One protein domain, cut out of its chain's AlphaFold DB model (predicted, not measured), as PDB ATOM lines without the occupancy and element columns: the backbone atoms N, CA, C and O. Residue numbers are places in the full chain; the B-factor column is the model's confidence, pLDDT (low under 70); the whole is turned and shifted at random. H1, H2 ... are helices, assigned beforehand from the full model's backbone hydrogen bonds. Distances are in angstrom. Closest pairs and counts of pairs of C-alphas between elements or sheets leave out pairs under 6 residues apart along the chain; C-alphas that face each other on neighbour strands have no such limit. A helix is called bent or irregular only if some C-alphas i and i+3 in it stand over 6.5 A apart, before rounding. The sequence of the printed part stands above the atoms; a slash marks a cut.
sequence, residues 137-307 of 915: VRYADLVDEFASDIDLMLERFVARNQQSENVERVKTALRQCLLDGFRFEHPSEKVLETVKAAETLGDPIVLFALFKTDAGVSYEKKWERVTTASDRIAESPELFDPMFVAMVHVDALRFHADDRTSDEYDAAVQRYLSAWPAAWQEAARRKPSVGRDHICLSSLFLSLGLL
ATOM      1  N   VAL A 137      31.927  17.112 -14.741       94.44
ATOM      2  CA  VAL A 137      31.827  16.395 -13.462       94.44
ATOM      3  C   VAL A 137      33.032  15.463 -13.331       94.44
ATOM      4  O   VAL A 137      33.368  14.742 -14.273       94.44
ATOM      5  N   ARG A 138      33.680  15.472 -12.172       94.12
ATOM      6  CA  ARG A 138      34.763  14.563 -11.781       94.12
ATOM      7  C   ARG A 138      34.283  13.618 -10.685       94.12
ATOM      8  O   ARG A 138      33.287  13.869 -10.009       94.12
ATOM      9  N   TYR A 139      35.022  12.538 -10.462       94.81
ATOM     10  CA  TYR A 139      34.724  11.607  -9.381       94.81
ATOM     11  C   TYR A 139      34.768  12.289  -8.002       94.81
ATOM     12  O   TYR A 139      33.956  11.979  -7.136       94.81
ATOM     13  N   ALA A 140      35.651  13.276  -7.818       93.75
ATOM     14  CA  ALA A 140      35.693  14.076  -6.595       93.75
ATOM     15  C   ALA A 140      34.365  14.808  -6.318       93.75
ATOM     16  O   ALA A 140      33.910  14.794  -5.180       93.75
ATOM     17  N   ASP A 141      33.687  15.338  -7.342       95.50
ATOM     18  CA  ASP A 141      32.380  15.997  -7.179       95.50
ATOM     19  C   ASP A 141      31.301  15.008  -6.707       95.50
ATOM     20  O   ASP A 141      30.422  15.344  -5.913       95.50
ATOM     21  N   LEU A 142      31.391  13.749  -7.154       97.00
ATOM     22  CA  LEU A 142      30.516  12.672  -6.690       97.00
ATOM     23  C   LEU A 142      30.776  12.333  -5.214       97.00
ATOM     24  O   LEU A 142      29.837  12.073  -4.461       97.00
ATOM     25  N   VAL A 143      32.031  12.371  -4.766       96.81
ATOM     26  CA  VAL A 143      32.359  12.213  -3.340       96.81
ATOM     27  C   VAL A 143      31.824  13.393  -2.518       96.81
ATOM     28  O   VAL A 143      31.328  13.193  -1.409       96.81
ATOM     29  N   ASP A 144      31.832  14.606  -3.071       96.50
ATOM     30  CA  ASP A 144      31.291  15.801  -2.412       96.50
ATOM     31  C   ASP A 144      29.779  15.699  -2.205       96.50
ATOM     32  O   ASP A 144      29.276  16.032  -1.130       96.50
ATOM     33  N   GLU A 145      29.051  15.160  -3.188       96.75
ATOM     34  CA  GLU A 145      27.635  14.817  -3.025       96.75
ATOM     35  C   GLU A 145      27.408  13.755  -1.938       96.75
ATOM     36  O   GLU A 145      26.394  13.794  -1.236       96.75
ATOM     37  N   PHE A 146      28.332  12.803  -1.783       96.75
ATOM     38  CA  PHE A 146      28.256  11.747  -0.770       96.75
ATOM     39  C   PHE A 146      28.622  12.229   0.643       96.75
ATOM     40  O   PHE A 146      28.297  11.566   1.632       96.75
ATOM     41  N   ALA A 147      29.228  13.410   0.779       97.12
ATOM     42  CA  ALA A 147      29.633  13.959   2.070       97.12
ATOM     43  C   ALA A 147      28.470  14.064   3.075       97.12
ATOM     44  O   ALA A 147      28.677  13.857   4.269       97.12
ATOM     45  N   SER A 148      27.239  14.314   2.608       96.56
ATOM     46  CA  SER A 148      26.062  14.341   3.488       96.56
ATOM     47  C   SER A 148      25.735  12.982   4.107       96.56
ATOM     48  O   SER A 148      25.253  12.918   5.233       96.56
ATOM     49  N   ASP A 149      25.992  11.888   3.385       97.38
ATOM     50  CA  ASP A 149      25.792  10.539   3.912       97.38
ATOM     51  C   ASP A 149      26.898  10.181   4.918       97.38
ATOM     52  O   ASP A 149      26.605   9.578   5.951       97.38
ATOM     53  N   ILE A 150      28.136  10.636   4.687       97.69
ATOM     54  CA  ILE A 150      29.236  10.536   5.664       97.69
ATOM     55  C   ILE A 150      28.890  11.287   6.956       97.69
ATOM     56  O   ILE A 150      29.116  10.770   8.050       97.69
ATOM     57  N   ASP A 151      28.302  12.480   6.855       97.69
ATOM     58  CA  ASP A 151      27.895  13.259   8.026       97.69
ATOM     59  C   ASP A 151      26.880  12.497   8.900       97.69
ATOM     60  O   ASP A 151      27.041  12.447  10.121       97.69
ATOM     61  N   LEU A 152      25.918  11.794   8.290       96.12
ATOM     62  CA  LEU A 152      24.968  10.927   9.004       96.12
ATOM     63  C   LEU A 152      25.652   9.729   9.687       96.12
ATOM     64  O   LEU A 152      25.315   9.372  10.820       96.12
ATOM     65  N   MET A 153      26.648   9.118   9.037       97.25
ATOM     66  CA  MET A 153      27.451   8.045   9.643       97.25
ATOM     67  C   MET A 153      28.196   8.552  10.887       97.25
ATOM     68  O   MET A 153      28.260   7.869  11.916       97.25
ATOM     69  N   LEU A 154      28.724   9.775  10.808       98.12
ATOM     70  CA  LEU A 154      29.473  10.419  11.881       98.12
ATOM     71  C   LEU A 154      28.589  10.892  13.038       98.12
ATOM     72  O   LEU A 154      29.041  10.900  14.181       98.12
ATOM     73  N   GLU A 155      27.328  11.242  12.794       97.19
ATOM     74  CA  GLU A 155      26.364  11.503  13.870       97.19
ATOM     75  C   GLU A 155      26.156  10.265  14.752       97.19
ATOM     76  O   GLU A 155      26.172  10.367  15.983       97.19
ATOM     77  N   ARG A 156      26.061   9.071  14.146       96.62
ATOM     78  CA  ARG A 156      25.989   7.811  14.904       96.62
ATOM     79  C   ARG A 156      27.285   7.522  15.664       96.62
ATOM     80  O   ARG A 156      27.229   7.054  16.798       96.62
ATOM     81  N   PHE A 157      28.446   7.836  15.082       97.69
ATOM     82  CA  PHE A 157      29.734   7.747  15.781       97.69
ATOM     83  C   PHE A 157      29.772   8.617  17.040       97.69
ATOM     84  O   PHE A 157      30.131   8.120  18.111       97.69
ATOM     85  N   VAL A 158      29.354   9.883  16.937       97.50
ATOM     86  CA  VAL A 158      29.275  10.782  18.096       97.50
ATOM     87  C   VAL A 158      28.349  10.196  19.154       97.50
ATOM     88  O   VAL A 158      28.719  10.162  20.322       97.50
ATOM     89  N   ALA A 159      27.184   9.675  18.754       96.50
ATOM     90  CA  ALA A 159      26.230   9.065  19.677       96.50
ATOM     91  C   ALA A 159      26.808   7.863  20.446       96.50
ATOM     92  O   ALA A 159      26.555   7.731  21.642       96.50
ATOM     93  N   ARG A 160      27.627   7.022  19.799       96.19
ATOM     94  CA  ARG A 160      28.308   5.889  20.454       96.19
ATOM     95  C   ARG A 160      29.457   6.320  21.371       96.19
ATOM     96  O   ARG A 160      29.759   5.623  22.333       96.19
ATOM     97  N   ASN A 161      30.078   7.470  21.102       96.31
ATOM     98  CA  ASN A 161      31.310   7.914  21.762       96.31
ATOM     99  C   ASN A 161      31.138   9.214  22.572       96.31
ATOM    100  O   ASN A 161      32.115   9.921  22.812       96.31
ATOM    101  N   GLN A 162      29.920   9.525  23.038       94.19
ATOM    102  CA  GLN A 162      29.604  10.773  23.763       94.19
ATOM    103  C   GLN A 162      30.444  10.999  25.030       94.19
ATOM    104  O   GLN A 162      30.589  12.131  25.475       94.19
ATOM    105  N   GLN A 163      30.990   9.929  25.619       92.38
ATOM    106  CA  GLN A 163      31.836   9.999  26.816       92.38
ATOM    107  C   GLN A 163      33.276  10.448  26.513       92.38
ATOM    108  O   GLN A 163      34.033  10.744  27.433       92.38
ATOM    109  N   SER A 164      33.682  10.481  25.241       91.69
ATOM    110  CA  SER A 164      35.018  10.923  24.843       91.69
ATOM    111  C   SER A 164      35.082  12.448  24.778       91.69
ATOM    112  O   SER A 164      34.405  13.075  23.964       91.69
ATOM    113  N   GLU A 165      35.959  13.054  25.583       89.38
ATOM    114  CA  GLU A 165      36.154  14.515  25.639       89.38
ATOM    115  C   GLU A 165      36.559  15.129  24.285       89.38
ATOM    116  O   GLU A 165      36.333  16.312  24.040       89.38
ATOM    117  N   ASN A 166      37.128  14.325  23.380       93.12
ATOM    118  CA  ASN A 166      37.619  14.767  22.074       93.12
ATOM    119  C   ASN A 166      36.720  14.339  20.901       93.12
ATOM    120  O   ASN A 166      37.134  14.485  19.748       93.12
ATOM    121  N   VAL A 167      35.510  13.820  21.152       96.00
ATOM    122  CA  VAL A 167      34.671  13.191  20.115       96.00
ATOM    123  C   VAL A 167      34.382  14.105  18.919       96.00
ATOM    124  O   VAL A 167      34.497  13.657  17.784       96.00
ATOM    125  N   GLU A 168      34.118  15.398  19.127       96.19
ATOM    126  CA  GLU A 168      33.857  16.352  18.031       96.19
ATOM    127  C   GLU A 168      35.111  16.685  17.211       96.19
ATOM    128  O   GLU A 168      35.065  16.842  15.985       96.19
ATOM    129  N   ARG A 169      36.272  16.744  17.875       96.62
ATOM    130  CA  ARG A 169      37.558  16.913  17.193       96.62
ATOM    131  C   ARG A 169      37.861  15.690  16.329       96.62
ATOM    132  O   ARG A 169      38.260  15.847  15.176       96.62
ATOM    133  N   VAL A 170      37.645  14.492  16.872       97.81
ATOM    134  CA  VAL A 170      37.814  13.228  16.145       97.81
ATOM    135  C   VAL A 170      36.810  13.130  14.999       97.81
ATOM    136  O   VAL A 170      37.216  12.810  13.891       97.81
ATOM    137  N   LYS A 171      35.539  13.495  15.206       98.12
ATOM    138  CA  LYS A 171      34.503  13.552  14.162       98.12
ATOM    139  C   LYS A 171      34.942  14.408  12.972       98.12
ATOM    140  O   LYS A 171      34.828  13.978  11.829       98.12
ATOM    141  N   THR A 172      35.477  15.599  13.242       98.12
ATOM    142  CA  THR A 172      35.963  16.514  12.197       98.12
ATOM    143  C   THR A 172      37.126  15.900  11.416       98.12
ATOM    144  O   THR A 172      37.136  15.948  10.187       98.12
ATOM    145  N   ALA A 173      38.086  15.283  12.114       98.25
ATOM    146  CA  ALA A 173      39.214  14.605  11.476       98.25
ATOM    147  C   ALA A 173      38.772  13.368  10.672       98.25
ATOM    148  O   ALA A 173      39.217  13.187   9.544       98.25
ATOM    149  N   LEU A 174      37.846  12.566  11.205       98.38
ATOM    150  CA  LEU A 174      37.262  11.407  10.525       98.38
ATOM    151  C   LEU A 174      36.541  11.806   9.245       98.38
ATOM    152  O   LEU A 174      36.719  11.146   8.228       98.38
ATOM    153  N   ARG A 175      35.756  12.889   9.277       98.12
ATOM    154  CA  ARG A 175      35.079  13.411   8.086       98.12
ATOM    155  C   ARG A 175      36.071  13.693   6.968       98.12
ATOM    156  O   ARG A 175      35.855  13.258   5.843       98.12
ATOM    157  N   GLN A 176      37.153  14.398   7.295       97.50
ATOM    158  CA  GLN A 176      38.196  14.724   6.331       97.50
ATOM    159  C   GLN A 176      38.902  13.455   5.831       97.50
ATOM    160  O   GLN A 176      38.951  13.244   4.628       97.50
ATOM    161  N   CYS A 177      39.336  12.564   6.731       96.56
ATOM    162  CA  CYS A 177      39.948  11.283   6.360       96.56
ATOM    163  C   CYS A 177      39.056  10.441   5.439       96.56
ATOM    164  O   CYS A 177      39.542   9.889   4.460       96.56
ATOM    165  N   LEU A 178      37.760  10.314   5.731       97.19
ATOM    166  CA  LEU A 178      36.850   9.531   4.895       97.19
ATOM    167  C   LEU A 178      36.700  10.155   3.506       97.19
ATOM    168  O   LEU A 178      36.785   9.429   2.520       97.19
ATOM    169  N   LEU A 179      36.521  11.477   3.418       96.81
ATOM    170  CA  LEU A 179      36.446  12.173   2.130       96.81
ATOM    171  C   LEU A 179      37.737  12.012   1.329       96.81
ATOM    172  O   LEU A 179      37.665  11.635   0.163       96.81
ATOM    173  N   ASP A 180      38.897  12.215   1.952       95.25
ATOM    174  CA  ASP A 180      40.199  12.030   1.303       95.25
ATOM    175  C   ASP A 180      40.365  10.575   0.833       95.25
ATOM    176  O   ASP A 180      40.705  10.321  -0.320       95.25
ATOM    177  N   GLY A 181      40.010   9.601   1.675       94.31
ATOM    178  CA  GLY A 181      40.042   8.181   1.329       94.31
ATOM    179  C   GLY A 181      39.141   7.825   0.144       94.31
ATOM    180  O   GLY A 181      39.567   7.085  -0.742       94.31
ATOM    181  N   PHE A 182      37.923   8.371   0.083       94.00
ATOM    182  CA  PHE A 182      37.030   8.171  -1.060       94.00
ATOM    183  C   PHE A 182      37.501   8.913  -2.308       94.00
ATOM    184  O   PHE A 182      37.366   8.364  -3.390       94.00
ATOM    185  N   ARG A 183      38.091  10.108  -2.198       92.62
ATOM    186  CA  ARG A 183      38.648  10.851  -3.345       92.62
ATOM    187  C   ARG A 183      39.980  10.297  -3.854       92.62
ATOM    188  O   ARG A 183      40.517  10.828  -4.828       92.62
ATOM    189  N   PHE A 184      40.506   9.252  -3.214       91.06
ATOM    190  CA  PHE A 184      41.863   8.768  -3.429       91.06
ATOM    191  C   PHE A 184      42.877   9.904  -3.237       91.06
ATOM    192  O   PHE A 184      43.626  10.243  -4.148       91.06
ATOM    193  N   GLU A 185      42.868  10.526  -2.062       91.81
ATOM    194  CA  GLU A 185      43.767  11.607  -1.657       91.81
ATOM    195  C   GLU A 185      44.468  11.269  -0.334       91.81
ATOM    196  O   GLU A 185      43.950  10.503   0.483       91.81
ATOM    197  N   HIS A 186      45.670  11.815  -0.118       89.44
ATOM    198  CA  HIS A 186      46.362  11.662   1.161       89.44
ATOM    199  C   HIS A 186      45.800  12.668   2.175       89.44
ATOM    200  O   HIS A 186      45.874  13.877   1.929       89.44
ATOM    201  N   PRO A 187      45.288  12.231   3.341       93.69
ATOM    202  CA  PRO A 187      44.929  13.176   4.384       93.69
ATOM    203  C   PRO A 187      46.171  13.897   4.897       93.69
ATOM    204  O   PRO A 187      47.254  13.317   4.979       93.69
ATOM    205  N   SER A 188      46.006  15.150   5.326       94.38
ATOM    206  CA  SER A 188      47.100  15.857   6.003       94.38
ATOM    207  C   SER A 188      47.575  15.073   7.235       94.38
ATOM    208  O   SER A 188      46.759  14.507   7.967       94.38
ATOM    209  N   GLU A 189      48.879  15.107   7.513       94.81
ATOM    210  CA  GLU A 189      49.497  14.385   8.635       94.81
ATOM    211  C   GLU A 189      48.769  14.646   9.965       94.81
ATOM    212  O   GLU A 189      48.407  13.723  10.688       94.81
ATOM    213  N   LYS A 190      48.421  15.908  10.245       96.75
ATOM    214  CA  LYS A 190      47.677  16.301  11.455       96.75
ATOM    215  C   LYS A 190      46.302  15.627  11.570       96.75
ATOM    216  O   LYS A 190      45.862  15.309  12.681       96.75
ATOM    217  N   VAL A 191      45.594  15.483  10.450       97.25
ATOM    218  CA  VAL A 191      44.284  14.822  10.402       97.25
ATOM    219  C   VAL A 191      44.468  13.328  10.649       97.25
ATOM    220  O   VAL A 191      43.822  12.796  11.552       97.25
ATOM    221  N   LEU A 192      45.407  12.690   9.942       96.69
ATOM    222  CA  LEU A 192      45.690  11.263  10.088       96.69
ATOM    223  C   LEU A 192      46.114  10.906  11.520       96.69
ATOM    224  O   LEU A 192      45.558   9.980  12.102       96.69
ATOM    225  N   GLU A 193      47.011  11.679  12.136       97.12
ATOM    226  CA  GLU A 193      47.447  11.452  13.521       97.12
ATOM    227  C   GLU A 193      46.310  11.639  14.537       97.12
ATOM    228  O   GLU A 193      46.223  10.918  15.531       97.12
ATOM    229  N   THR A 194      45.369  12.555  14.271       97.94
ATOM    230  CA  THR A 194      44.170  12.700  15.115       97.94
ATOM    231  C   THR A 194      43.276  11.457  15.032       97.94
ATOM    232  O   THR A 194      42.730  11.036  16.051       97.94
ATOM    233  N   VAL A 195      43.132  10.855  13.846       97.88
ATOM    234  CA  VAL A 195      42.344   9.626  13.663       97.88
ATOM    235  C   VAL A 195      43.077   8.401  14.219       97.88
ATOM    236  O   VAL A 195      42.449   7.588  14.892       97.88
ATOM    237  N   LYS A 196      44.400   8.294  14.042       97.44
ATOM    238  CA  LYS A 196      45.225   7.229  14.644       97.44
ATOM    239  C   LYS A 196      45.141   7.235  16.166       97.44
ATOM    240  O   LYS A 196      44.946   6.188  16.773       97.44
ATOM    241  N   ALA A 197      45.190   8.410  16.794       96.88
ATOM    242  CA  ALA A 197      45.003   8.525  18.240       96.88
ATOM    243  C   ALA A 197      43.620   8.031  18.709       96.88
ATOM    244  O   ALA A 197      43.474   7.608  19.853       96.88
ATOM    245  N   ALA A 198      42.607   8.065  17.836       97.25
ATOM    246  CA  ALA A 198      41.273   7.546  18.115       97.25
ATOM    247  C   ALA A 198      41.132   6.034  17.859       97.25
ATOM    248  O   ALA A 198      40.095   5.469  18.207       97.25
ATOM    249  N   GLU A 199      42.144   5.357  17.298       97.12
ATOM    250  CA  GLU A 199      42.112   3.906  17.036       97.12
ATOM    251  C   GLU A 199      41.848   3.105  18.319       97.12
ATOM    252  O   GLU A 199      41.171   2.080  18.283       97.12
ATOM    253  N   THR A 200      42.271   3.620  19.480       95.00
ATOM    254  CA  THR A 200      42.031   3.004  20.797       95.00
ATOM    255  C   THR A 200      40.556   2.938  21.192       95.00
ATOM    256  O   THR A 200      40.203   2.144  22.061       95.00
ATOM    257  N   LEU A 201      39.684   3.754  20.585       94.56
ATOM    258  CA  LEU A 201      38.231   3.626  20.751       94.56
ATOM    259  C   LEU A 201      37.727   2.313  20.132       94.56
ATOM    260  O   LEU A 201      36.714   1.764  20.558       94.56
ATOM    261  N   GLY A 202      38.426   1.826  19.101       95.25
ATOM    262  CA  GLY A 202      38.048   0.674  18.294       95.25
ATOM    263  C   GLY A 202      36.669   0.807  17.632       95.25
ATOM    264  O   GLY A 202      36.043  -0.198  17.294       95.25
ATOM    265  N   ASP A 203      36.160   2.028  17.464       98.00
ATOM    266  CA  ASP A 203      34.914   2.234  16.732       98.00
ATOM    267  C   ASP A 203      35.124   1.825  15.261       98.00
ATOM    268  O   ASP A 203      36.105   2.267  14.647       98.00
ATOM    269  N   PRO A 204      34.229   1.011  14.674       98.50
ATOM    270  CA  PRO A 204      34.359   0.548  13.296       98.50
ATOM    271  C   PRO A 204      34.632   1.652  12.271       98.50
ATOM    272  O   PRO A 204      35.386   1.420  11.329       98.50
ATOM    273  N   ILE A 205      34.080   2.864  12.440       98.50
ATOM    274  CA  ILE A 205      34.309   3.950  11.471       98.50
ATOM    275  C   ILE A 205      35.741   4.492  11.526       98.50
ATOM    276  O   ILE A 205      36.284   4.893  10.499       98.50
ATOM    277  N   VAL A 206      36.368   4.472  12.707       98.56
ATOM    278  CA  VAL A 206      37.769   4.870  12.886       98.56
ATOM    279  C   VAL A 206      38.675   3.851  12.207       98.56
ATOM    280  O   VAL A 206      39.536   4.225  11.412       98.56
ATOM    281  N   LEU A 207      38.435   2.564  12.468       98.56
ATOM    282  CA  LEU A 207      39.193   1.468  11.865       98.56
ATOM    283  C   LEU A 207      39.069   1.475  10.337       98.56
ATOM    284  O   LEU A 207      40.073   1.346   9.640       98.56
ATOM    285  N   PHE A 208      37.860   1.698   9.815       98.25
ATOM    286  CA  PHE A 208      37.614   1.796   8.378       98.25
ATOM    287  C   PHE A 208      38.294   3.020   7.743       98.25
ATOM    288  O   PHE A 208      38.915   2.898   6.687       98.25
ATOM    289  N   ALA A 209      38.238   4.191   8.388       97.88
ATOM    290  CA  ALA A 209      38.923   5.388   7.896       97.88
ATOM    291  C   ALA A 209      40.444   5.175   7.814       97.88
ATOM    292  O   ALA A 209      41.065   5.519   6.806       97.88
ATOM    293  N   LEU A 210      41.040   4.553   8.836       97.56
ATOM    294  CA  LEU A 210      42.463   4.205   8.847       97.56
ATOM    295  C   LEU A 210      42.807   3.137   7.807       97.56
ATOM    296  O   LEU A 210      43.827   3.256   7.139       97.56
ATOM    297  N   PHE A 211      41.952   2.132   7.612       95.50
ATOM    298  CA  PHE A 211      42.107   1.153   6.534       95.50
ATOM    299  C   PHE A 211      42.214   1.833   5.156       95.50
ATOM    300  O   PHE A 211      43.089   1.478   4.365       95.50
ATOM    301  N   LYS A 212      41.374   2.840   4.887       93.38
ATOM    302  CA  LYS A 212      41.364   3.560   3.603       93.38
ATOM    303  C   LYS A 212      42.527   4.534   3.420       93.38
ATOM    304  O   LYS A 212      42.927   4.759   2.282       93.38
ATOM    305  N   THR A 213      43.051   5.126   4.495       94.19
ATOM    306  CA  THR A 213      43.940   6.301   4.386       94.19
ATOM    307  C   THR A 213      45.342   6.138   4.958       94.19
ATOM    308  O   THR A 213      46.251   6.863   4.552       94.19
ATOM    309  N   ASP A 214      45.559   5.195   5.871       93.75
ATOM    310  CA  ASP A 214      46.865   4.971   6.488       93.75
ATOM    311  C   ASP A 214      47.743   4.138   5.544       93.75
ATOM    312  O   ASP A 214      47.792   2.908   5.594       93.75
ATOM    313  N   ALA A 215      48.394   4.815   4.599       86.25
ATOM    314  CA  ALA A 215      49.224   4.163   3.590       86.25
ATOM    315  C   ALA A 215      50.519   3.558   4.168       86.25
ATOM    316  O   ALA A 215      51.062   2.640   3.564       86.25
ATOM    317  N   GLY A 216      50.983   4.036   5.330       85.12
ATOM    318  CA  GLY A 216      52.271   3.670   5.931       85.12
ATOM    319  C   GLY A 216      52.268   2.410   6.804       85.12
ATOM    320  O   GLY A 216      53.247   2.170   7.505       85.12
ATOM    321  N   VAL A 217      51.185   1.627   6.808       91.69
ATOM    322  CA  VAL A 217      51.085   0.374   7.578       91.69
ATOM    323  C   VAL A 217      51.060  -0.856   6.673       91.69
ATOM    324  O   VAL A 217      50.701  -0.767   5.496       91.69
ATOM    325  N   SER A 218      51.415  -2.010   7.242       91.62
ATOM    326  CA  SER A 218      51.438  -3.284   6.520       91.62
ATOM    327  C   SER A 218      50.043  -3.726   6.060       91.62
ATOM    328  O   SER A 218      49.011  -3.272   6.573       91.62
ATOM    329  N   TYR A 219      50.013  -4.638   5.087       87.69
ATOM    330  CA  TYR A 219      48.775  -5.227   4.577       87.69
ATOM    331  C   TYR A 219      47.998  -5.960   5.683       87.69
ATOM    332  O   TYR A 219      46.788  -5.791   5.800       87.69
ATOM    333  N   GLU A 220      48.698  -6.667   6.573       91.88
ATOM    334  CA  GLU A 220      48.119  -7.383   7.716       91.88
ATOM    335  C   GLU A 220      47.450  -6.420   8.696       91.88
ATOM    336  O   GLU A 220      46.371  -6.712   9.206       91.88
ATOM    337  N   LYS A 221      48.036  -5.237   8.932       94.56
ATOM    338  CA  LYS A 221      47.412  -4.238   9.809       94.56
ATOM    339  C   LYS A 221      46.139  -3.659   9.193       94.56
ATOM    340  O   LYS A 221      45.164  -3.404   9.901       94.56
ATOM    341  N   LYS A 222      46.130  -3.445   7.874       93.31
ATOM    342  CA  LYS A 222      44.928  -3.027   7.133       93.31
ATOM    343  C   LYS A 222      43.835  -4.090   7.206       93.31
ATOM    344  O   LYS A 222      42.685  -3.743   7.473       93.31
ATOM    345  N   TRP A 223      44.214  -5.355   7.035       93.94
ATOM    346  CA  TRP A 223      43.324  -6.501   7.181       93.94
ATOM    347  C   TRP A 223      42.729  -6.584   8.594       93.94
ATOM    348  O   TRP A 223      41.510  -6.580   8.742       93.94
ATOM    349  N   GLU A 224      43.566  -6.548   9.637       95.81
ATOM    350  CA  GLU A 224      43.141  -6.573  11.044       95.81
ATOM    351  C   GLU A 224      42.082  -5.497  11.328       95.81
ATOM    352  O   GLU A 224      41.042  -5.783  11.925       95.81
ATOM    353  N   ARG A 225      42.317  -4.260  10.865       97.69
ATOM    354  CA  ARG A 225      41.404  -3.126  11.070       97.69
ATOM    355  C   ARG A 225      40.029  -3.369  10.451       97.69
ATOM    356  O   ARG A 225      39.025  -3.169  11.136       97.69
ATOM    357  N   VAL A 226      39.958  -3.781   9.183       97.25
ATOM    358  CA  VAL A 226      38.661  -3.945   8.502       97.25
ATOM    359  C   VAL A 226      37.902  -5.182   8.986       97.25
ATOM    360  O   VAL A 226      36.685  -5.111   9.158       97.25
ATOM    361  N   THR A 227      38.600  -6.275   9.299       96.38
ATOM    362  CA  THR A 227      37.987  -7.485   9.867       96.38
ATOM    363  C   THR A 227      37.434  -7.201  11.259       96.38
ATOM    364  O   THR A 227      36.260  -7.451  11.517       96.38
ATOM    365  N   THR A 228      38.213  -6.528  12.114       97.88
ATOM    366  CA  THR A 228      37.749  -6.101  13.445       97.88
ATOM    367  C   THR A 228      36.541  -5.167  13.353       97.88
ATOM    368  O   THR A 228      35.608  -5.273  14.150       97.88
ATOM    369  N   ALA A 229      36.530  -4.244  12.385       98.44
ATOM    370  CA  ALA A 229      35.381  -3.375  12.144       98.44
ATOM    371  C   ALA A 229      34.136  -4.185  11.741       98.44
ATOM    372  O   ALA A 229      33.058  -3.950  12.284       98.44
ATOM    373  N   SER A 230      34.294  -5.151  10.833       98.31
ATOM    374  CA  SER A 230      33.236  -6.060  10.373       98.31
ATOM    375  C   SER A 230      32.656  -6.895  11.519       98.31
ATOM    376  O   SER A 230      31.437  -6.954  11.673       98.31
ATOM    377  N   ASP A 231      33.504  -7.479  12.367       97.50
ATOM    378  CA  ASP A 231      33.070  -8.295  13.508       97.50
ATOM    379  C   ASP A 231      32.281  -7.478  14.533       97.50
ATOM    380  O   ASP A 231      31.181  -7.863  14.921       97.50
ATOM    381  N   ARG A 232      32.778  -6.292  14.900       97.50
ATOM    382  CA  ARG A 232      32.083  -5.393  15.841       97.50
ATOM    383  C   ARG A 232      30.750  -4.889  15.303       97.50
ATOM    384  O   ARG A 232      29.808  -4.700  16.066       97.50
ATOM    385  N   ILE A 233      30.659  -4.647  13.996       98.25
ATOM    386  CA  ILE A 233      29.384  -4.304  13.361       98.25
ATOM    387  C   ILE A 233      28.410  -5.479  13.464       98.25
ATOM    388  O   ILE A 233      27.247  -5.259  13.788       98.25
ATOM    389  N   ALA A 234      28.871  -6.711  13.235       96.19
ATOM    390  CA  ALA A 234      28.023  -7.898  13.296       96.19
ATOM    391  C   ALA A 234      27.439  -8.158  14.699       96.19
ATOM    392  O   ALA A 234      26.361  -8.735  14.807       96.19
ATOM    393  N   GLU A 235      28.103  -7.698  15.766       96.50
ATOM    394  CA  GLU A 235      27.592  -7.785  17.141       96.50
ATOM    395  C   GLU A 235      26.384  -6.868  17.406       96.50
ATOM    396  O   GLU A 235      25.560  -7.172  18.272       96.50
ATOM    397  N   SER A 236      26.272  -5.723  16.719       94.94
ATOM    398  CA  SER A 236      25.204  -4.726  16.943       94.94
ATOM    399  C   SER A 236      24.970  -3.840  15.701       94.94
ATOM    400  O   SER A 236      25.241  -2.630  15.731       94.94
ATOM    401  N   PRO A 237      24.496  -4.411  14.576       94.25
ATOM    402  CA  PRO A 237      24.436  -3.722  13.283       94.25
ATOM    403  C   PRO A 237      23.507  -2.500  13.284       94.25
ATOM    404  O   PRO A 237      23.757  -1.522  12.578       94.25
ATOM    405  N   GLU A 238      22.464  -2.499  14.113       95.00
ATOM    406  CA  GLU A 238      21.497  -1.406  14.249       95.00
ATOM    407  C   GLU A 238      22.116  -0.088  14.742       95.00
ATOM    408  O   GLU A 238      21.575   0.993  14.483       95.00
ATOM    409  N   LEU A 239      23.276  -0.155  15.406       96.25
ATOM    410  CA  LEU A 239      24.012   1.017  15.885       96.25
ATOM    411  C   LEU A 239      24.740   1.767  14.762       96.25
ATOM    412  O   LEU A 239      25.227   2.886  14.971       96.25
ATOM    413  N   PHE A 240      24.811   1.183  13.567       97.75
ATOM    414  CA  PHE A 240      25.584   1.684  12.440       97.75
ATOM    415  C   PHE A 240      24.688   2.038  11.258       97.75
ATOM    416  O   PHE A 240      23.565   1.563  11.117       97.75
ATOM    417  N   ASP A 241      25.172   2.950  10.421       97.69
ATOM    418  CA  ASP A 241      24.471   3.314   9.197       97.69
ATOM    419  C   ASP A 241      24.494   2.134   8.207       97.69
ATOM    420  O   ASP A 241      25.584   1.628   7.938       97.69
ATOM    421  N   PRO A 242      23.355   1.694   7.638       97.56
ATOM    422  CA  PRO A 242      23.314   0.529   6.752       97.56
ATOM    423  C   PRO A 242      24.281   0.592   5.561       97.56
ATOM    424  O   PRO A 242      24.829  -0.432   5.162       97.56
ATOM    425  N   MET A 243      24.542   1.779   5.003       96.69
ATOM    426  CA  MET A 243      25.500   1.902   3.899       96.69
ATOM    427  C   MET A 243      26.940   1.759   4.378       96.69
ATOM    428  O   MET A 243      27.751   1.129   3.704       96.69
ATOM    429  N   PHE A 244      27.254   2.303   5.554       98.00
ATOM    430  CA  PHE A 244      28.553   2.093   6.185       98.00
ATOM    431  C   PHE A 244      28.796   0.608   6.483       98.00
ATOM    432  O   PHE A 244      29.859   0.089   6.152       98.00
ATOM    433  N   VAL A 245      27.786  -0.081   7.023       98.56
ATOM    434  CA  VAL A 245      27.804  -1.531   7.271       98.56
ATOM    435  C   VAL A 245      28.146  -2.303   5.993       98.56
ATOM    436  O   VAL A 245      29.091  -3.091   5.987       98.56
ATOM    437  N   ALA A 246      27.447  -2.027   4.888       98.12
ATOM    438  CA  ALA A 246      27.707  -2.691   3.609       98.12
ATOM    439  C   ALA A 246      29.124  -2.434   3.066       98.12
ATOM    440  O   ALA A 246      29.776  -3.365   2.591       98.12
ATOM    441  N   MET A 247      29.635  -1.202   3.173       97.19
ATOM    442  CA  MET A 247      30.994  -0.866   2.725       97.19
ATOM    443  C   MET A 247      32.075  -1.606   3.526       97.19
ATOM    444  O   MET A 247      33.005  -2.148   2.931       97.19
ATOM    445  N   VAL A 248      31.939  -1.682   4.855       98.25
ATOM    446  CA  VAL A 248      32.892  -2.417   5.706       98.25
ATOM    447  C   VAL A 248      32.866  -3.909   5.391       98.25
ATOM    448  O   VAL A 248      33.924  -4.515   5.227       98.25
ATOM    449  N   HIS A 249      31.678  -4.509   5.265       98.06
ATOM    450  CA  HIS A 249      31.566  -5.938   4.972       98.06
ATOM    451  C   HIS A 249      32.087  -6.305   3.578       98.06
ATOM    452  O   HIS A 249      32.665  -7.377   3.430       98.06
ATOM    453  N   VAL A 250      31.971  -5.421   2.577       96.81
ATOM    454  CA  VAL A 250      32.611  -5.634   1.265       96.81
ATOM    455  C   VAL A 250      34.120  -5.677   1.357       96.81
ATOM    456  O   VAL A 250      34.743  -6.567   0.777       96.81
ATOM    457  N   ASP A 251      34.719  -4.715   2.053       95.75
ATOM    458  CA  ASP A 251      36.170  -4.693   2.163       95.75
ATOM    459  C   ASP A 251      36.677  -5.854   3.029       95.75
ATOM    460  O   ASP A 251      37.692  -6.440   2.679       95.75
ATOM    461  N   ALA A 252      35.944  -6.284   4.064       96.19
ATOM    462  CA  ALA A 252      36.274  -7.502   4.813       96.19
ATOM    463  C   ALA A 252      36.158  -8.778   3.955       96.19
ATOM    464  O   ALA A 252      37.055  -9.620   3.986       96.19
ATOM    465  N   LEU A 253      35.101  -8.910   3.140       96.25
ATOM    466  CA  LEU A 253      34.934 -10.035   2.212       96.25
ATOM    467  C   LEU A 253      36.122 -10.157   1.249       96.25
ATOM    468  O   LEU A 253      36.571 -11.268   0.990       96.25
ATOM    469  N   ARG A 254      36.662  -9.035   0.755       93.88
ATOM    470  CA  ARG A 254      37.846  -9.035  -0.122       93.88
ATOM    471  C   ARG A 254      39.053  -9.721   0.506       93.88
ATOM    472  O   ARG A 254      39.749 -10.421  -0.213       93.88
ATOM    473  N   PHE A 255      39.275  -9.551   1.808       90.62
ATOM    474  CA  PHE A 255      40.382 -10.213   2.501       90.62
ATOM    475  C   PHE A 255      40.107 -11.694   2.767       90.62
ATOM    476  O   PHE A 255      41.002 -12.519   2.635       90.62
ATOM    477  N   HIS A 256      38.875 -12.056   3.131       90.94
ATOM    478  CA  HIS A 256      38.544 -13.461   3.393       90.94
ATOM    479  C   HIS A 256      38.403 -14.297   2.117       90.94
ATOM    480  O   HIS A 256      38.510 -15.517   2.175       90.94
ATOM    481  N   ALA A 257      38.197 -13.661   0.960       88.31
ATOM    482  CA  ALA A 257      38.111 -14.345  -0.327       88.31
ATOM    483  C   ALA A 257      39.422 -15.033  -0.757       88.31
ATOM    484  O   ALA A 257      39.371 -15.845  -1.681       88.31
ATOM    485  N   ASP A 258      40.550 -14.751  -0.089       85.12
ATOM    486  CA  ASP A 258      41.826 -15.451  -0.288       85.12
ATOM    487  C   ASP A 258      41.786 -16.903   0.241       85.12
ATOM    488  O   ASP A 258      42.468 -17.770  -0.304       85.12
ATOM    489  N   ASP A 259      40.952 -17.201   1.250       83.75
ATOM    490  CA  ASP A 259      40.668 -18.562   1.736       83.75
ATOM    491  C   ASP A 259      39.156 -18.819   1.788       83.75
ATOM    492  O   ASP A 259      38.494 -18.717   2.828       83.75
ATOM    493  N   ARG A 260      38.607 -19.213   0.635       83.44
ATOM    494  CA  ARG A 260      37.175 -19.504   0.447       83.44
ATOM    495  C   ARG A 260      36.668 -20.711   1.240       83.44
ATOM    496  O   ARG A 260      35.462 -20.933   1.317       83.44
ATOM    497  N   THR A 261      37.567 -21.503   1.824       81.31
ATOM    498  CA  THR A 261      37.202 -22.697   2.598       81.31
ATOM    499  C   THR A 261      36.996 -22.407   4.086       81.31
ATOM    500  O   THR A 261      36.422 -23.235   4.806       81.31
ATOM    501  N   SER A 262      37.419 -21.223   4.531       84.88
ATOM    502  CA  SER A 262      37.354 -20.769   5.917       84.88
ATOM    503  C   SER A 262      35.922 -20.500   6.406       84.88
ATOM    504  O   SER A 262      35.009 -20.201   5.630       84.88
ATOM    505  N   ASP A 263      35.717 -20.612   7.721       87.00
ATOM    506  CA  ASP A 263      34.454 -20.222   8.367       87.00
ATOM    507  C   ASP A 263      34.257 -18.697   8.273       87.00
ATOM    508  O   ASP A 263      33.137 -18.200   8.153       87.00
ATOM    509  N   GLU A 264      35.363 -17.955   8.281       89.94
ATOM    510  CA  GLU A 264      35.416 -16.505   8.176       89.94
ATOM    511  C   GLU A 264      34.926 -16.006   6.813       89.94
ATOM    512  O   GLU A 264      34.203 -15.010   6.753       89.94
ATOM    513  N   TYR A 265      35.255 -16.706   5.723       91.38
ATOM    514  CA  TYR A 265      34.729 -16.389   4.396       91.38
ATOM    515  C   TYR A 265      33.212 -16.591   4.320       91.38
ATOM    516  O   TYR A 265      32.504 -15.693   3.863       91.38
ATOM    517  N   ASP A 266      32.691 -17.712   4.828       90.94
ATOM    518  CA  ASP A 266      31.243 -17.967   4.857       90.94
ATOM    519  C   ASP A 266      30.503 -16.884   5.666       90.94
ATOM    520  O   ASP A 266      29.524 -16.296   5.196       90.94
ATOM    521  N   ALA A 267      31.036 -16.523   6.840       92.06
ATOM    522  CA  ALA A 267      30.509 -15.430   7.651       92.06
ATOM    523  C   ALA A 267      30.566 -14.075   6.919       92.06
ATOM    524  O   ALA A 267      29.611 -13.295   6.981       92.06
ATOM    525  N   ALA A 268      31.656 -13.786   6.203       95.12
ATOM    526  CA  ALA A 268      31.795 -12.564   5.416       95.12
ATOM    527  C   ALA A 268      30.779 -12.500   4.265       95.12
ATOM    528  O   ALA A 268      30.177 -11.445   4.051       95.12
ATOM    529  N   VAL A 269      30.524 -13.620   3.576       95.94
ATOM    530  CA  VAL A 269      29.485 -13.722   2.539       95.94
ATOM    531  C   VAL A 269      28.103 -13.455   3.137       95.94
ATOM    532  O   VAL A 269      27.379 -12.601   2.634       95.94
ATOM    533  N   GLN A 270      27.737 -14.092   4.251       94.88
ATOM    534  CA  GLN A 270      26.433 -13.866   4.893       94.88
ATOM    535  C   GLN A 270      26.219 -12.401   5.318       94.88
ATOM    536  O   GLN A 270      25.150 -11.818   5.102       94.88
ATOM    537  N   ARG A 271      27.252 -11.770   5.891       96.25
ATOM    538  CA  ARG A 271      27.228 -10.342   6.253       96.25
ATOM    539  C   ARG A 271      27.085  -9.455   5.016       96.25
ATOM    540  O   ARG A 271      26.299  -8.512   5.021       96.25
ATOM    541  N   TYR A 272      27.789  -9.782   3.937       96.44
ATOM    542  CA  TYR A 272      27.667  -9.090   2.658       96.44
ATOM    543  C   TYR A 272      26.243  -9.187   2.080       96.44
ATOM    544  O   TYR A 272      25.659  -8.163   1.717       96.44
ATOM    545  N   LEU A 273      25.665 -10.395   2.038       96.31
ATOM    546  CA  LEU A 273      24.335 -10.651   1.470       96.31
ATOM    547  C   LEU A 273      23.228  -9.928   2.244       96.31
ATOM    548  O   LEU A 273      22.288  -9.413   1.644       96.31
ATOM    549  N   SER A 274      23.352  -9.849   3.569       95.06
ATOM    550  CA  SER A 274      22.378  -9.162   4.426       95.06
ATOM    551  C   SER A 274      22.516  -7.634   4.409       95.06
ATOM    552  O   SER A 274      21.513  -6.922   4.505       95.06
ATOM    553  N   ALA A 275      23.731  -7.103   4.258       97.19
ATOM    554  CA  ALA A 275      23.983  -5.667   4.361       97.19
ATOM    555  C   ALA A 275      23.538  -4.865   3.129       97.19
ATOM    556  O   ALA A 275      22.996  -3.766   3.269       97.19
ATOM    557  N   TRP A 276      23.747  -5.388   1.919       97.38
ATOM    558  CA  TRP A 276      23.465  -4.642   0.688       97.38
ATOM    559  C   TRP A 276      21.990  -4.308   0.449       97.38
ATOM    560  O   TRP A 276      21.707  -3.155   0.105       97.38
ATOM    561  N   PRO A 277      21.038  -5.234   0.653       97.12
ATOM    562  CA  PRO A 277      19.624  -4.904   0.560       97.12
ATOM    563  C   PRO A 277      19.247  -3.778   1.534       97.12
ATOM    564  O   PRO A 277      18.649  -2.785   1.119       97.12
ATOM    565  N   ALA A 278      19.692  -3.859   2.793       96.44
ATOM    566  CA  ALA A 278      19.438  -2.832   3.804       96.44
ATOM    567  C   ALA A 278      20.051  -1.465   3.438       96.44
ATOM    568  O   ALA A 278      19.397  -0.430   3.594       96.44
ATOM    569  N   ALA A 279      21.276  -1.452   2.906       97.38
ATOM    570  CA  ALA A 279      21.945  -0.243   2.429       97.38
ATOM    571  C   ALA A 279      21.153   0.454   1.313       97.38
ATOM    572  O   ALA A 279      20.947   1.667   1.365       97.38
ATOM    573  N   TRP A 280      20.653  -0.302   0.332       97.31
ATOM    574  CA  TRP A 280      19.886   0.261  -0.779       97.31
ATOM    575  C   TRP A 280      18.476   0.703  -0.391       97.31
ATOM    576  O   TRP A 280      18.004   1.721  -0.903       97.31
ATOM    577  N   GLN A 281      17.817   0.010   0.543       95.69
ATOM    578  CA  GLN A 281      16.571   0.513   1.124       95.69
ATOM    579  C   GLN A 281      16.791   1.857   1.814       95.69
ATOM    580  O   GLN A 281      16.003   2.786   1.653       95.69
ATOM    581  N   GLU A 282      17.868   1.967   2.589       95.69
ATOM    582  CA  GLU A 282      18.195   3.198   3.290       95.69
ATOM    583  C   GLU A 282      18.536   4.332   2.315       95.69
ATOM    584  O   GLU A 282      18.017   5.440   2.458       95.69
ATOM    585  N   ALA A 283      19.297   4.046   1.258       95.50
ATOM    586  CA  ALA A 283      19.548   4.988   0.170       95.50
ATOM    587  C   ALA A 283      18.244   5.464  -0.504       95.50
ATOM    588  O   ALA A 283      18.113   6.650  -0.811       95.50
ATOM    589  N   ALA A 284      17.259   4.575  -0.682       95.12
ATOM    590  CA  ALA A 284      15.954   4.905  -1.260       95.12
ATOM    591  C   ALA A 284      15.073   5.777  -0.342       95.12
ATOM    592  O   ALA A 284      14.206   6.498  -0.838       95.12
ATOM    593  N   ARG A 285      15.293   5.760   0.984       95.44
ATOM    594  CA  ARG A 285      14.623   6.679   1.933       95.44
ATOM    595  C   ARG A 285      15.185   8.096   1.877       95.44
ATOM    596  O   ARG A 285      14.515   9.042   2.292       95.44
ATOM    597  N   ARG A 286      16.424   8.249   1.410       95.00
ATOM    598  CA  ARG A 286      17.147   9.524   1.399       95.00
ATOM    599  C   ARG A 286      16.880  10.309   0.124       95.00
ATOM    600  O   ARG A 286      16.417   9.788  -0.887       95.00
ATOM    601  N   LYS A 287      17.236  11.597   0.152       94.94
ATOM    602  CA  LYS A 287      17.244  12.432  -1.054       94.94
ATOM    603  C   LYS A 287      18.110  11.753  -2.133       94.94
ATOM    604  O   LYS A 287      19.188  11.260  -1.786       94.94
ATOM    605  N   PRO A 288      17.681  11.719  -3.410       94.69
ATOM    606  CA  PRO A 288      18.497  11.177  -4.491       94.69
ATOM    607  C   PRO A 288      19.870  11.856  -4.550       94.69
ATOM    608  O   PRO A 288      19.946  13.083  -4.501       94.69
ATOM    609  N   SER A 289      20.926  11.054  -4.674       96.69
ATOM    610  CA  SER A 289      22.322  11.496  -4.785       96.69
ATOM    611  C   SER A 289      23.004  10.633  -5.842       96.69
ATOM    612  O   SER A 289      22.878   9.410  -5.792       96.69
ATOM    613  N   VAL A 290      23.647  11.251  -6.836       96.69
ATOM    614  CA  VAL A 290      24.374  10.500  -7.872       96.69
ATOM    615  C   VAL A 290      25.666   9.967  -7.264       96.69
ATOM    616  O   VAL A 290      26.014   8.811  -7.493       96.69
ATOM    617  N   GLY A 291      26.313  10.772  -6.417       97.19
ATOM    618  CA  GLY A 291      27.510  10.385  -5.679       97.19
ATOM    619  C   GLY A 291      27.354   9.132  -4.825       97.19
ATOM    620  O   GLY A 291      28.111   8.171  -4.988       97.19
ATOM    621  N   ARG A 292      26.320   9.098  -3.973       97.50
ATOM    622  CA  ARG A 292      25.998   7.920  -3.150       97.50
ATOM    623  C   ARG A 292      25.785   6.686  -4.014       97.50
ATOM    624  O   ARG A 292      26.412   5.656  -3.785       97.50
ATOM    625  N   ASP A 293      24.907   6.799  -5.005       97.94
ATOM    626  CA  ASP A 293      24.539   5.672  -5.854       97.94
ATOM    627  C   ASP A 293      25.764   5.137  -6.610       97.94
ATOM    628  O   ASP A 293      25.939   3.926  -6.718       97.94
ATOM    629  N   HIS A 294      26.652   6.024  -7.071       96.94
ATOM    630  CA  HIS A 294      27.895   5.643  -7.730       96.94
ATOM    631  C   HIS A 294      28.830   4.867  -6.793       96.94
ATOM    632  O   HIS A 294      29.314   3.798  -7.166       96.94
ATOM    633  N   ILE A 295      29.086   5.373  -5.583       95.81
ATOM    634  CA  ILE A 295      29.993   4.740  -4.612       95.81
ATOM    635  C   ILE A 295      29.436   3.388  -4.148       95.81
ATOM    636  O   ILE A 295      30.160   2.386  -4.163       95.81
ATOM    637  N   CYS A 296      28.150   3.333  -3.793       96.75
ATOM    638  CA  CYS A 296      27.483   2.103  -3.367       96.75
ATOM    639  C   CYS A 296      27.467   1.054  -4.485       96.75
ATOM    640  O   CYS A 296      27.859  -0.088  -4.248       96.75
ATOM    641  N   LEU A 297      27.090   1.435  -5.712       96.56
ATOM    642  CA  LEU A 297      27.057   0.510  -6.846       96.56
ATOM    643  C   LEU A 297      28.457   0.000  -7.206       96.56
ATOM    644  O   LEU A 297      28.622  -1.197  -7.414       96.56
ATOM    645  N   SER A 298      29.469   0.876  -7.217       94.00
ATOM    646  CA  SER A 298      30.868   0.488  -7.465       94.00
ATOM    647  C   SER A 298      31.354  -0.541  -6.447       94.00
ATOM    648  O   SER A 298      31.997  -1.526  -6.808       94.00
ATOM    649  N   SER A 299      31.049  -0.303  -5.169       94.25
ATOM    650  CA  SER A 299      31.493  -1.151  -4.062       94.25
ATOM    651  C   SER A 299      30.843  -2.529  -4.132       94.25
ATOM    652  O   SER A 299      31.557  -3.524  -4.073       94.25
ATOM    653  N   LEU A 300      29.524  -2.573  -4.347       95.69
ATOM    654  CA  LEU A 300      28.755  -3.803  -4.534       95.69
ATOM    655  C   LEU A 300      29.226  -4.603  -5.758       95.69
ATOM    656  O   LEU A 300      29.461  -5.806  -5.679       95.69
ATOM    657  N   PHE A 301      29.375  -3.933  -6.903       92.69
ATOM    658  CA  PHE A 301      29.690  -4.590  -8.169       92.69
ATOM    659  C   PHE A 301      31.090  -5.210  -8.175       92.69
ATOM    660  O   PHE A 301      31.261  -6.351  -8.600       92.69
ATOM    661  N   LEU A 302      32.100  -4.482  -7.686       89.56
ATOM    662  CA  LEU A 302      33.490  -4.950  -7.708       89.56
ATOM    663  C   LEU A 302      33.732  -6.186  -6.825       89.56
ATOM    664  O   LEU A 302      34.752  -6.846  -6.993       89.56
ATOM    665  N   SER A 303      32.828  -6.505  -5.896       92.38
ATOM    666  CA  SER A 303      32.880  -7.716  -5.063       92.38
ATOM    667  C   SER A 303      32.060  -8.888  -5.598       92.38
ATOM    668  O   SER A 303      32.177  -9.980  -5.053       92.38
ATOM    669  N   LEU A 304      31.253  -8.715  -6.652       93.00
ATOM    670  CA  LEU A 304      30.358  -9.775  -7.135       93.00
ATOM    671  C   LEU A 304      31.128 -11.041  -7.548       93.00
ATOM    672  O   LEU A 304      30.731 -12.146  -7.195       93.00
ATOM    673  N   GLY A 305      32.275 -10.878  -8.217       90.75
ATOM    674  CA  GLY A 305      33.141 -11.993  -8.630       90.75
ATOM    675  C   GLY A 305      33.870 -12.706  -7.481       90.75
ATOM    676  O   GLY A 305      34.554 -13.701  -7.717       90.75
ATOM    677  N   LEU A 306      33.754 -12.204  -6.248       92.25
ATOM    678  CA  LEU A 306      34.270 -12.884  -5.060       92.25
ATOM    679  C   LEU A 306      33.306 -13.949  -4.549       92.25
ATOM    680  O   LEU A 306      33.751 -14.833  -3.836       92.25
ATOM    681  N   LEU A 307      32.026 -13.857  -4.913       94.12
ATOM    682  CA  LEU A 307      30.968 -14.767  -4.497       94.12
ATOM    683  C   LEU A 307      30.908 -15.993  -5.411       94.12
ATOM    684  O   LEU A 307      31.212 -15.904  -6.602       94.12
TER     685      LEU A 307
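What this domain is: This is residues 137 to 307 of the 915 residues of the protein "Putative secreted protein" of Rhodopirellula europaea 6C (UniProt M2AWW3). The longest helix, H7, lies side by side with H6 in a hairpin on one side of the model, and H5, H4, H2, H1 and H8 continue from H6 in a ring of contacts that H8 closes back onto H6. H3 packs on H2 and H4 at the far end. The printed part has 171 residues with eight named helices, H1 to H8 in chain order, and no named strand; its class is all helix. It is compact, with a radius of gyration of the C-alphas of 15.2 A, and spans 42 by 35 by 29 A.

Where its parts are: H7, residues 263 to 285, is 34.0 A long and ends at C-alpha 285 (14.623, 6.679, 1.933). H6 is residues 242 to 256, H8 290 to 302, and H5 219 to 235. H1, residues 139 to 160, is 31.0 A long, starts at C-alpha 139 (34.724, 11.607, -9.381), and has a kink of 44 degrees near residue 146; it is only just irregular, C-alphas 145 and 148 being 6.7 A apart. H2 is residues 167 to 182, H3 189 to 197, H4 204 to 213.

How they stand to each other: H6, H7 and H8 form an up-and-down bundle, each running against the one before. H7 touches H6 at a shallow tilt of 25 degrees, closest C-alphas Met 243 and Ala 279, 4.4 A. H5 touches H4, closest C-alphas Pro 204 and Ala 229, 4.2 A. H1, with residues 141 to 149 alone, touches H8, about perpendicular at 85 degrees, closest C-alphas Leu 142 and Gly 291, 3.9 A. Every O i to N i+4 pair is within hydrogen-bond range in H2, H3, H4, H5 and H8; H1 has 16 of 18, H6 10 of 11, H7 17 of 19.

The domain as a whole: The C-alphas of Glu 165 and Thr 261 are the two farthest apart, 43.8 A. The printed part has no cut, no link is long, and no printed residue is under 70 in pLDDT.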